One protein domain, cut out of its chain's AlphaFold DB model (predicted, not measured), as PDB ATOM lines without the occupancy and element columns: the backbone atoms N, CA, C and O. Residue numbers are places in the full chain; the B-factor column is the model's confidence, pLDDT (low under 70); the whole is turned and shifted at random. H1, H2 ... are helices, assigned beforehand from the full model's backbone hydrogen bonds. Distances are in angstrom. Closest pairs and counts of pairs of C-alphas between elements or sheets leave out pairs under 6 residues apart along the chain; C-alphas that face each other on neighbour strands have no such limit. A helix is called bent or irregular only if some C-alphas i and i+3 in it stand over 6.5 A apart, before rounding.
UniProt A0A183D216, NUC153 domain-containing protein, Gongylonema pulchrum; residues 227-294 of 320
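Overview. This is residues 227 to 294 of the 320 residues of the protein "NUC153 domain-containing protein" of Gongylonema pulchrum (UniProt A0A183D216). Four helices form a loose, flat, open horseshoe: H2, the short H3, a long link and H4 follow one another round it, and H1 packs on H2 at a steep angle. H4 makes the last arm of the horseshoe and touches no other helix, with the gap between it and H2 left open; its residues 280 to 285 and 287 to 294 stand free. The printed part has 68 residues with four named helices, in the order H1, H2, H3, H4, and no named strand; its class is all helix. The whole is loose, with a radius of gyration of the C-alphas of 14.1 A, and spans 40 by 32 by 16 A.

Arrangement. H1, residues 227 to 238, and H2, residues 246 to 260, touch, the closest C-alphas being those of Met 236 and Ala 252, 5.0 A apart. They run opposite ways at a steep tilt of 54 degrees. H3, residues 262 to 268, is about perpendicular to H2, at 88 degrees. The two are close but not clearly touching, with the C-alphas of Val 258 and Phe 264 closest, at 6.2 A. H3 is also close to H1 but not clearly touching it, the C-alphas of Ala 229 and Phe 268 being closest, at 7.8 A. H4, residues 280 to 294, is apart from H1, H2 and H3. Every O i to N i+4 pair is within hydrogen-bond range in H1 and H2; in H4 it is 8 of 11, and in H3 it is 0 of 3, where 3 of 4 O i to N i+3 pairs are within range.

Along the chain. H1 begins at C-alpha 227, at (-52.067, 12.510, 23.469), and measures 16.7 A from first to last C-alpha. H2 begins at C-alpha 246, at (-41.830, -8.211, 14.579), and measures 21.3 A. H3 measures 10.8 A and is irregular: C-alphas 263 and 266 are 7.1 A apart. H4 measures 22.3 A and ends at C-alpha 294, at (-33.762, 8.422, 17.035); it is irregular, but only just, with C-alphas 284 and 287 at 6.9 A.

Size, cuts and confidence. The two C-alphas farthest apart, those of Glu 242 and Glu 280, are 40.7 A apart. The printed part runs from residue 227 to 294 with no cut. The link from H1 to H2, 7 residues, is short, that from H2 to H3, 1 residue, is tight, and that from H3 to H4, 11 residues, is long. The mean pLDDT of the printed part is 79.3; residues 239 to 244 and residue 247 are under 70.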
ATOM      1  N   GLU A 227     -53.203  12.757  24.360       81.81
ATOM      2  CA  GLU A 227     -52.067  12.510  23.469       81.81
ATOM      3  C   GLU A 227     -51.532  11.081  23.561       81.81
ATOM      4  O   GLU A 227     -51.185  10.480  22.545       81.81
ATOM      5  N   LEU A 228     -51.508  10.501  24.763       81.88
ATOM      6  CA  LEU A 228     -51.117   9.108  24.951       81.88
ATOM      7  C   LEU A 228     -52.153   8.167  24.328       81.88
ATOM      8  O   LEU A 228     -51.785   7.237  23.614       81.88
ATOM      9  N   ALA A 229     -53.444   8.437  24.537       81.81
ATOM     10  CA  ALA A 229     -54.522   7.671  23.920       81.81
ATOM     11  C   ALA A 229     -54.478   7.762  22.383       81.81
ATOM     12  O   ALA A 229     -54.649   6.752  21.702       81.81
ATOM     13  N   ALA A 230     -54.178   8.942  21.828       83.00
ATOM     14  CA  ALA A 230     -53.986   9.125  20.392       83.00
ATOM     15  C   ALA A 230     -52.784   8.325  19.857       83.00
ATOM     16  O   ALA A 230     -52.910   7.652  18.834       83.00
ATOM     17  N   LYS A 231     -51.646   8.332  20.569       83.50
ATOM     18  CA  LYS A 231     -50.458   7.533  20.217       83.50
ATOM     19  C   LYS A 231     -50.752   6.027  20.253       83.50
ATOM     20  O   LYS A 231     -50.394   5.323  19.313       83.50
ATOM     21  N   LEU A 232     -51.464   5.536  21.271       83.88
ATOM     22  CA  LEU A 232     -51.838   4.119  21.387       83.88
ATOM     23  C   LEU A 232     -52.860   3.684  20.325       83.88
ATOM     24  O   LEU A 232     -52.749   2.585  19.788       83.88
ATOM     25  N   LEU A 233     -53.831   4.538  19.981       82.00
ATOM     26  CA  LEU A 233     -54.780   4.276  18.891       82.00
ATOM     27  C   LEU A 233     -54.089   4.272  17.523       82.00
ATOM     28  O   LEU A 233     -54.427   3.442  16.678       82.00
ATOM     29  N   ALA A 234     -53.105   5.150  17.314       81.00
ATOM     30  CA  ALA A 234     -52.273   5.132  16.118       81.00
ATOM     31  C   ALA A 234     -51.470   3.822  16.039       81.00
ATOM     32  O   ALA A 234     -51.551   3.126  15.029       81.00
ATOM     33  N   GLU A 235     -50.801   3.412  17.122       80.00
ATOM     34  CA  GLU A 235     -50.064   2.141  17.175       80.00
ATOM     35  C   GLU A 235     -50.981   0.915  16.996       80.00
ATOM     36  O   GLU A 235     -50.612  -0.021  16.293       80.00
ATOM     37  N   MET A 236     -52.210   0.943  17.524       77.25
ATOM     38  CA  MET A 236     -53.225  -0.094  17.290       77.25
ATOM     39  C   MET A 236     -53.720  -0.112  15.838       77.25
ATOM     40  O   MET A 236     -53.982  -1.177  15.289       77.25
ATOM     41  N   SER A 237     -53.865   1.047  15.191       75.00
ATOM     42  CA  SER A 237     -54.302   1.103  13.791       75.00
ATOM     43  C   SER A 237     -53.266   0.514  12.833       75.00
ATOM     44  O   SER A 237     -53.646  -0.094  11.833       75.00
ATOM     45  N   LEU A 238     -51.979   0.598  13.192       73.75
ATOM     46  CA  LEU A 238     -50.894   0.022  12.410       73.75
ATOM     47  C   LEU A 238     -51.016  -1.503  12.295       73.75
ATOM     48  O   LEU A 238     -50.696  -2.010  11.237       73.75
ATOM     49  N   THR A 239     -51.570  -2.250  13.265       64.12
ATOM     50  CA  THR A 239     -51.694  -3.731  13.160       64.12
ATOM     51  C   THR A 239     -52.535  -4.232  11.993       64.12
ATOM     52  O   THR A 239     -52.518  -5.428  11.714       64.12
ATOM     53  N   LYS A 240     -53.342  -3.361  11.380       60.75
ATOM     54  CA  LYS A 240     -54.226  -3.716  10.264       60.75
ATOM     55  C   LYS A 240     -53.500  -3.757   8.916       60.75
ATOM     56  O   LYS A 240     -54.108  -4.158   7.934       60.75
ATOM     57  N   VAL A 241     -52.230  -3.352   8.870       67.06
ATOM     58  CA  VAL A 241     -51.375  -3.447   7.681       67.06
ATOM     59  C   VAL A 241     -50.640  -4.798   7.706       67.06
ATOM     60  O   VAL A 241     -50.090  -5.195   8.730       67.06
ATOM     61  N   GLU A 242     -50.663  -5.551   6.605       53.41
ATOM     62  CA  GLU A 242     -50.292  -6.981   6.600       53.41
ATOM     63  C   GLU A 242     -48.775  -7.268   6.636       53.41
ATOM     64  O   GLU A 242     -48.369  -8.370   7.008       53.41
ATOM     65  N   LYS A 243     -47.914  -6.285   6.331       58.47
ATOM     66  CA  LYS A 243     -46.442  -6.424   6.356       58.47
ATOM     67  C   LYS A 243     -45.816  -5.456   7.359       58.47
ATOM     68  O   LYS A 243     -45.655  -4.275   7.073       58.47
ATOM     69  N   ILE A 244     -45.495  -5.947   8.558       64.06
ATOM     70  CA  ILE A 244     -44.962  -5.127   9.658       64.06
ATOM     71  C   ILE A 244     -43.872  -5.882  10.423       64.06
ATOM     72  O   ILE A 244     -44.009  -7.076  10.705       64.06
ATOM     73  N   ASP A 245     -42.824  -5.161  10.834       71.94
ATOM     74  CA  ASP A 245     -41.741  -5.676  11.673       71.94
ATOM     75  C   ASP A 245     -42.235  -6.383  12.947       71.94
ATOM     76  O   ASP A 245     -43.152  -5.947  13.652       71.94
ATOM     77  N   LYS A 246     -41.531  -7.453  13.344       71.19
ATOM     78  CA  LYS A 246     -41.830  -8.211  14.579       71.19
ATOM     79  C   LYS A 246     -41.859  -7.329  15.839       71.19
ATOM     80  O   LYS A 246     -42.496  -7.702  16.822       71.19
ATOM     81  N   LYS A 247     -41.167  -6.183  15.843       68.75
ATOM     82  CA  LYS A 247     -41.091  -5.255  16.984       68.75
ATOM     83  C   LYS A 247     -42.298  -4.314  17.067       68.75
ATOM     84  O   LYS A 247     -42.850  -4.139  18.148       68.75
ATOM     85  N   THR A 248     -42.745  -3.753  15.951       70.25
ATOM     86  CA  THR A 248     -43.924  -2.873  15.881       70.25
ATOM     87  C   THR A 248     -45.216  -3.657  16.105       70.25
ATOM     88  O   THR A 248     -46.096  -3.175  16.814       70.25
ATOM     89  N   ARG A 249     -45.285  -4.921  15.661       75.56
ATOM     90  CA  ARG A 249     -46.396  -5.830  16.003       75.56
ATOM     91  C   ARG A 249     -46.485  -6.131  17.505       75.56
ATOM     92  O   ARG A 249     -47.586  -6.198  18.045       75.56
ATOM     93  N   LYS A 250     -45.343  -6.273  18.196       76.81
ATOM     94  CA  LYS A 250     -45.302  -6.436  19.665       76.81
ATOM     95  C   LYS A 250     -45.791  -5.182  20.388       76.81
ATOM     96  O   LYS A 250     -46.614  -5.301  21.287       76.81
ATOM     97  N   ASN A 251     -45.338  -4.001  19.969       77.00
ATOM     98  CA  ASN A 251     -45.768  -2.733  20.566       77.00
ATOM     99  C   ASN A 251     -47.265  -2.489  20.365       77.00
ATOM    100  O   ASN A 251     -47.956  -2.082  21.287       77.00
ATOM    101  N   ALA A 252     -47.795  -2.809  19.190       78.00
ATOM    102  CA  ALA A 252     -49.205  -2.624  18.907       78.00
ATOM    103  C   ALA A 252     -50.112  -3.645  19.628       78.00
ATOM    104  O   ALA A 252     -51.221  -3.306  20.039       78.00
ATOM    105  N   ALA A 253     -49.619  -4.868  19.867       78.88
ATOM    106  CA  ALA A 253     -50.268  -5.836  20.757       78.88
ATOM    107  C   ALA A 253     -50.224  -5.396  22.234       78.88
ATOM    108  O   ALA A 253     -51.160  -5.642  22.990       78.88
ATOM    109  N   GLN A 254     -49.158  -4.711  22.654       79.88
ATOM    110  CA  GLN A 254     -49.098  -4.079  23.973       79.88
ATOM    111  C   GLN A 254     -50.059  -2.887  24.062       79.88
ATOM    112  O   GLN A 254     -50.771  -2.766  25.053       79.88
ATOM    113  N   ALA A 255     -50.156  -2.059  23.020       81.25
ATOM    114  CA  ALA A 255     -51.080  -0.929  22.964       81.25
ATOM    115  C   ALA A 255     -52.549  -1.377  23.018       81.25
ATOM    116  O   ALA A 255     -53.343  -0.796  23.759       81.25
ATOM    117  N   SER A 256     -52.912  -2.455  22.312       81.50
ATOM    118  CA  SER A 256     -54.254  -3.037  22.409       81.50
ATOM    119  C   SER A 256     -54.521  -3.661  23.782       81.50
ATOM    120  O   SER A 256     -55.628  -3.525  24.304       81.50
ATOM    121  N   SER A 257     -53.512  -4.275  24.410       85.12
ATOM    122  CA  SER A 257     -53.612  -4.776  25.786       85.12
ATOM    123  C   SER A 257     -53.825  -3.643  26.795       85.12
ATOM    124  O   SER A 257     -54.647  -3.795  27.687       85.12
ATOM    125  N   VAL A 258     -53.140  -2.505  26.653       85.50
ATOM    126  CA  VAL A 258     -53.284  -1.345  27.556       85.50
ATOM    127  C   VAL A 258     -54.643  -0.661  27.386       85.50
ATOM    128  O   VAL A 258     -55.239  -0.241  28.373       85.50
ATOM    129  N   LEU A 259     -55.166  -0.580  26.158       81.62
ATOM    130  CA  LEU A 259     -56.471   0.031  25.881       81.62
ATOM    131  C   LEU A 259     -57.668  -0.851  26.287       81.62
ATOM    132  O   LEU A 259     -58.757  -0.325  26.501       81.62
ATOM    133  N   SER A 260     -57.493  -2.175  26.366       82.00
ATOM    134  CA  SER A 260     -58.579  -3.123  26.681       82.00
ATOM    135  C   SER A 260     -58.561  -3.651  28.119       82.00
ATOM    136  O   SER A 260     -59.605  -4.067  28.630       82.00
ATOM    137  N   ASP A 261     -57.409  -3.634  28.793       86.31
ATOM    138  CA  ASP A 261     -57.275  -4.132  30.160       86.31
ATOM    139  C   ASP A 261     -57.851  -3.134  31.178       86.31
ATOM    140  O   ASP A 261     -57.405  -1.993  31.323       86.31
ATOM    141  N   LYS A 262     -58.841  -3.609  31.942       84.81
ATOM    142  CA  LYS A 262     -59.568  -2.846  32.965       84.81
ATOM    143  C   LYS A 262     -58.653  -2.248  34.035       84.81
ATOM    144  O   LYS A 262     -58.992  -1.211  34.596       84.81
ATOM    145  N   ARG A 263     -57.494  -2.862  34.306       84.19
ATOM    146  CA  ARG A 263     -56.522  -2.361  35.294       84.19
ATOM    147  C   ARG A 263     -55.930  -1.004  34.906       84.19
ATOM    148  O   ARG A 263     -55.615  -0.217  35.789       84.19
ATOM    149  N   PHE A 264     -55.830  -0.707  33.608       83.81
ATOM    150  CA  PHE A 264     -55.312   0.568  33.095       83.81
ATOM    151  C   PHE A 264     -56.415   1.600  32.820       83.81
ATOM    152  O   PHE A 264     -56.120   2.706  32.379       83.81
ATOM    153  N   GLY A 265     -57.679   1.296  33.139       82.62
ATOM    154  CA  GLY A 265     -58.788   2.242  32.977       82.62
ATOM    155  C   GLY A 265     -58.610   3.529  33.793       82.62
ATOM    156  O   GLY A 265     -58.973   4.607  33.328       82.62
ATOM    157  N   ALA A 266     -57.970   3.437  34.965       83.50
ATOM    158  CA  ALA A 266     -57.652   4.587  35.813       83.50
ATOM    159  C   ALA A 266     -56.715   5.607  35.128       83.50
ATOM    160  O   ALA A 266     -56.791   6.794  35.428       83.50
ATOM    161  N   LEU A 267     -55.893   5.171  34.167       84.50
ATOM    162  CA  LEU A 267     -54.900   6.000  33.470       84.50
ATOM    163  C   LEU A 267     -55.521   7.023  32.501       84.50
ATOM    164  O   LEU A 267     -54.873   8.003  32.130       84.50
ATOM    165  N   PHE A 268     -56.773   6.790  32.096       84.50
ATOM    166  CA  PHE A 268     -57.527   7.631  31.156       84.50
ATOM    167  C   PHE A 268     -58.739   8.326  31.798       84.50
ATOM    168  O   PHE A 268     -59.461   9.052  31.111       84.50
ATOM    169  N   ALA A 269     -58.972   8.104  33.097       83.56
ATOM    170  CA  ALA A 269     -60.117   8.637  33.835       83.56
ATOM    171  C   ALA A 269     -59.718   9.511  35.037       83.56
ATOM    172  O   ALA A 269     -60.410  10.485  35.321       83.56
ATOM    173  N   ASN A 270     -58.616   9.196  35.727       84.69
ATOM    174  CA  ASN A 270     -58.198   9.929  36.924       84.69
ATOM    175  C   ASN A 270     -57.224  11.070  36.567       84.69
ATOM    176  O   ASN A 270     -56.202  10.797  35.934       84.69
ATOM    177  N   PRO A 271     -57.479  12.319  37.007       83.62
ATOM    178  CA  PRO A 271     -56.646  13.482  36.680       83.62
ATOM    179  C   PRO A 271     -55.230  13.399  37.270       83.62
ATOM    180  O   PRO A 271     -54.301  13.945  36.688       83.62
ATOM    181  N   ASP A 272     -55.034  12.648  38.359       82.69
ATOM    182  CA  ASP A 272     -53.721  12.452  38.997       82.69
ATOM    183  C   ASP A 272     -52.703  11.735  38.092       82.69
ATOM    184  O   ASP A 272     -51.498  11.818  38.318       82.69
ATOM    185  N   PHE A 273     -53.173  11.023  37.061       81.81
ATOM    186  CA  PHE A 273     -52.313  10.361  36.076       81.81
ATOM    187  C   PHE A 273     -52.037  11.229  34.844       81.81
ATOM    188  O   PHE A 273     -51.448  10.731  33.882       81.81
ATOM    189  N   GLN A 274     -52.465  12.494  34.830       83.25
ATOM    190  CA  GLN A 274     -52.199  13.400  33.721       83.25
ATOM    191  C   GLN A 274     -50.690  13.626  33.555       83.25
ATOM    192  O   GLN A 274     -49.994  14.020  34.488       83.25
ATOM    193  N   ILE A 275     -50.181  13.366  32.351       82.25
ATOM    194  CA  ILE A 275     -48.775  13.596  32.018       82.25
ATOM    195  C   ILE A 275     -48.548  15.105  31.927       82.25
ATOM    196  O   ILE A 275     -49.055  15.757  31.015       82.25
ATOM    197  N   ASP A 276     -47.783  15.648  32.873       81.31
ATOM    198  CA  ASP A 276     -47.337  17.041  32.855       81.31
ATOM    199  C   ASP A 276     -45.940  17.142  32.231       81.31
ATOM    200  O   ASP A 276     -44.941  16.688  32.800       81.31
ATOM    201  N   GLU A 277     -45.866  17.753  31.049       80.75
ATOM    202  CA  GLU A 277     -44.613  17.933  30.317       80.75
ATOM    203  C   GLU A 277     -43.656  18.933  30.992       80.75
ATOM    204  O   GLU A 277     -42.450  18.920  30.723       80.75
ATOM    205  N   ASN A 278     -44.163  19.770  31.906       80.25
ATOM    206  CA  ASN A 278     -43.379  20.788  32.608       80.25
ATOM    207  C   ASN A 278     -42.742  20.285  33.911       80.25
ATOM    208  O   ASN A 278     -41.914  20.987  34.491       80.25
ATOM    209  N   SER A 279     -43.079  19.074  34.365       86.06
ATOM    210  CA  SER A 279     -42.484  18.484  35.565       86.06
ATOM    211  C   SER A 279     -40.983  18.222  35.377       86.06
ATOM    212  O   SER A 279     -40.556  17.648  34.369       86.06
ATOM    213  N   GLU A 280     -40.166  18.557  36.385       81.56
ATOM    214  CA  GLU A 280     -38.718  18.281  36.382       81.56
ATOM    215  C   GLU A 280     -38.405  16.798  36.124       81.56
ATOM    216  O   GLU A 280     -37.395  16.449  35.508       81.56
ATOM    217  N   GLN A 281     -39.284  15.910  36.592       81.75
ATOM    218  CA  GLN A 281     -39.147  14.465  36.438       81.75
ATOM    219  C   GLN A 281     -39.303  14.048  34.975       81.75
ATOM    220  O   GLN A 281     -38.516  13.240  34.485       81.75
ATOM    221  N   TYR A 282     -40.264  14.638  34.257       82.12
ATOM    222  CA  TYR A 282     -40.461  14.386  32.832       82.12
ATOM    223  C   TYR A 282     -39.293  14.950  32.018       82.12
ATOM    224  O   TYR A 282     -38.709  14.238  31.199       82.12
ATOM    225  N   GLN A 283     -38.853  16.177  32.320       85.56
ATOM    226  CA  GLN A 283     -37.737  16.827  31.624       85.56
ATOM    227  C   GLN A 283     -36.415  16.054  31.728       85.56
ATOM    228  O   GLN A 283     -35.674  15.970  30.747       85.56
ATOM    229  N   ARG A 284     -36.137  15.411  32.872       85.38
ATOM    230  CA  ARG A 284     -34.959  14.537  33.042       85.38
ATOM    231  C   ARG A 284     -34.992  13.295  32.144       85.38
ATOM    232  O   ARG A 284     -33.938  12.752  31.820       85.38
ATOM    233  N   ILE A 285     -36.176  12.854  31.722       84.56
ATOM    234  CA  ILE A 285     -36.380  11.643  30.913       84.56
ATOM    235  C   ILE A 285     -36.366  11.960  29.402       84.56
ATOM    236  O   ILE A 285     -36.004  11.098  28.594       84.56
ATOM    237  N   ILE A 286     -36.658  13.205  29.002       84.31
ATOM    238  CA  ILE A 286     -36.685  13.648  27.593       84.31
ATOM    239  C   ILE A 286     -35.399  13.294  26.811       84.31
ATOM    240  O   ILE A 286     -35.519  12.773  25.697       84.31
ATOM    241  N   PRO A 287     -34.167  13.503  27.327       86.69
ATOM    242  CA  PRO A 287     -32.948  13.152  26.592       86.69
ATOM    243  C   PRO A 287     -32.835  11.651  26.286       86.69
ATOM    244  O   PRO A 287     -32.357  11.264  25.216       86.69
ATOM    245  N   ALA A 288     -33.309  10.795  27.196       84.25
ATOM    246  CA  ALA A 288     -33.328   9.349  27.002       84.25
ATOM    247  C   ALA A 288     -34.401   8.927  25.983       84.25
ATOM    248  O   ALA A 288     -34.118   8.104  25.110       84.25
ATOM    249  N   LEU A 289     -35.594   9.533  26.035       81.06
ATOM    250  CA  LEU A 289     -36.677   9.294  25.071       81.06
ATOM    251  C   LEU A 289     -36.274   9.692  23.648       81.06
ATOM    252  O   LEU A 289     -36.412   8.884  22.733       81.06
ATOM    253  N   LYS A 290     -35.657  10.867  23.467       82.56
ATOM    254  CA  LYS A 290     -35.152  11.314  22.156       82.56
ATOM    255  C   LYS A 290     -34.103  10.360  21.580       82.56
ATOM    256  O   LYS A 290     -34.094  10.086  20.381       82.56
ATOM    257  N   LYS A 291     -33.234   9.793  22.428       82.31
ATOM    258  CA  LYS A 291     -32.238   8.792  22.005       82.31
ATOM    259  C   LYS A 291     -32.895   7.473  21.573       82.31
ATOM    260  O   LYS A 291     -32.420   6.837  20.630       82.31
ATOM    261  N   LEU A 292     -33.987   7.068  22.227       76.44
ATOM    262  CA  LEU A 292     -34.777   5.888  21.860       76.44
ATOM    263  C   LEU A 292     -35.574   6.104  20.565       76.44
ATOM    264  O   LEU A 292     -35.595   5.211  19.718       76.44
ATOM    265  N   GLU A 293     -36.164   7.284  20.375       75.25
ATOM    266  CA  GLU A 293     -36.882   7.662  19.153       75.25
ATOM    267  C   GLU A 293     -35.947   7.756  17.946       75.25
ATOM    268  O   GLU A 293     -36.238   7.166  16.908       75.25
ATOM    269  N   GLY A 294     -34.773   8.379  18.095       73.94
ATOM    270  CA  GLY A 294     -33.762   8.422  17.035       73.94
ATOM    271  C   GLY A 294     -33.240   7.030  16.654       73.94
ATOM    272  O   GLY A 294     -32.998   6.746  15.481       73.94
TER     273      GLY A 294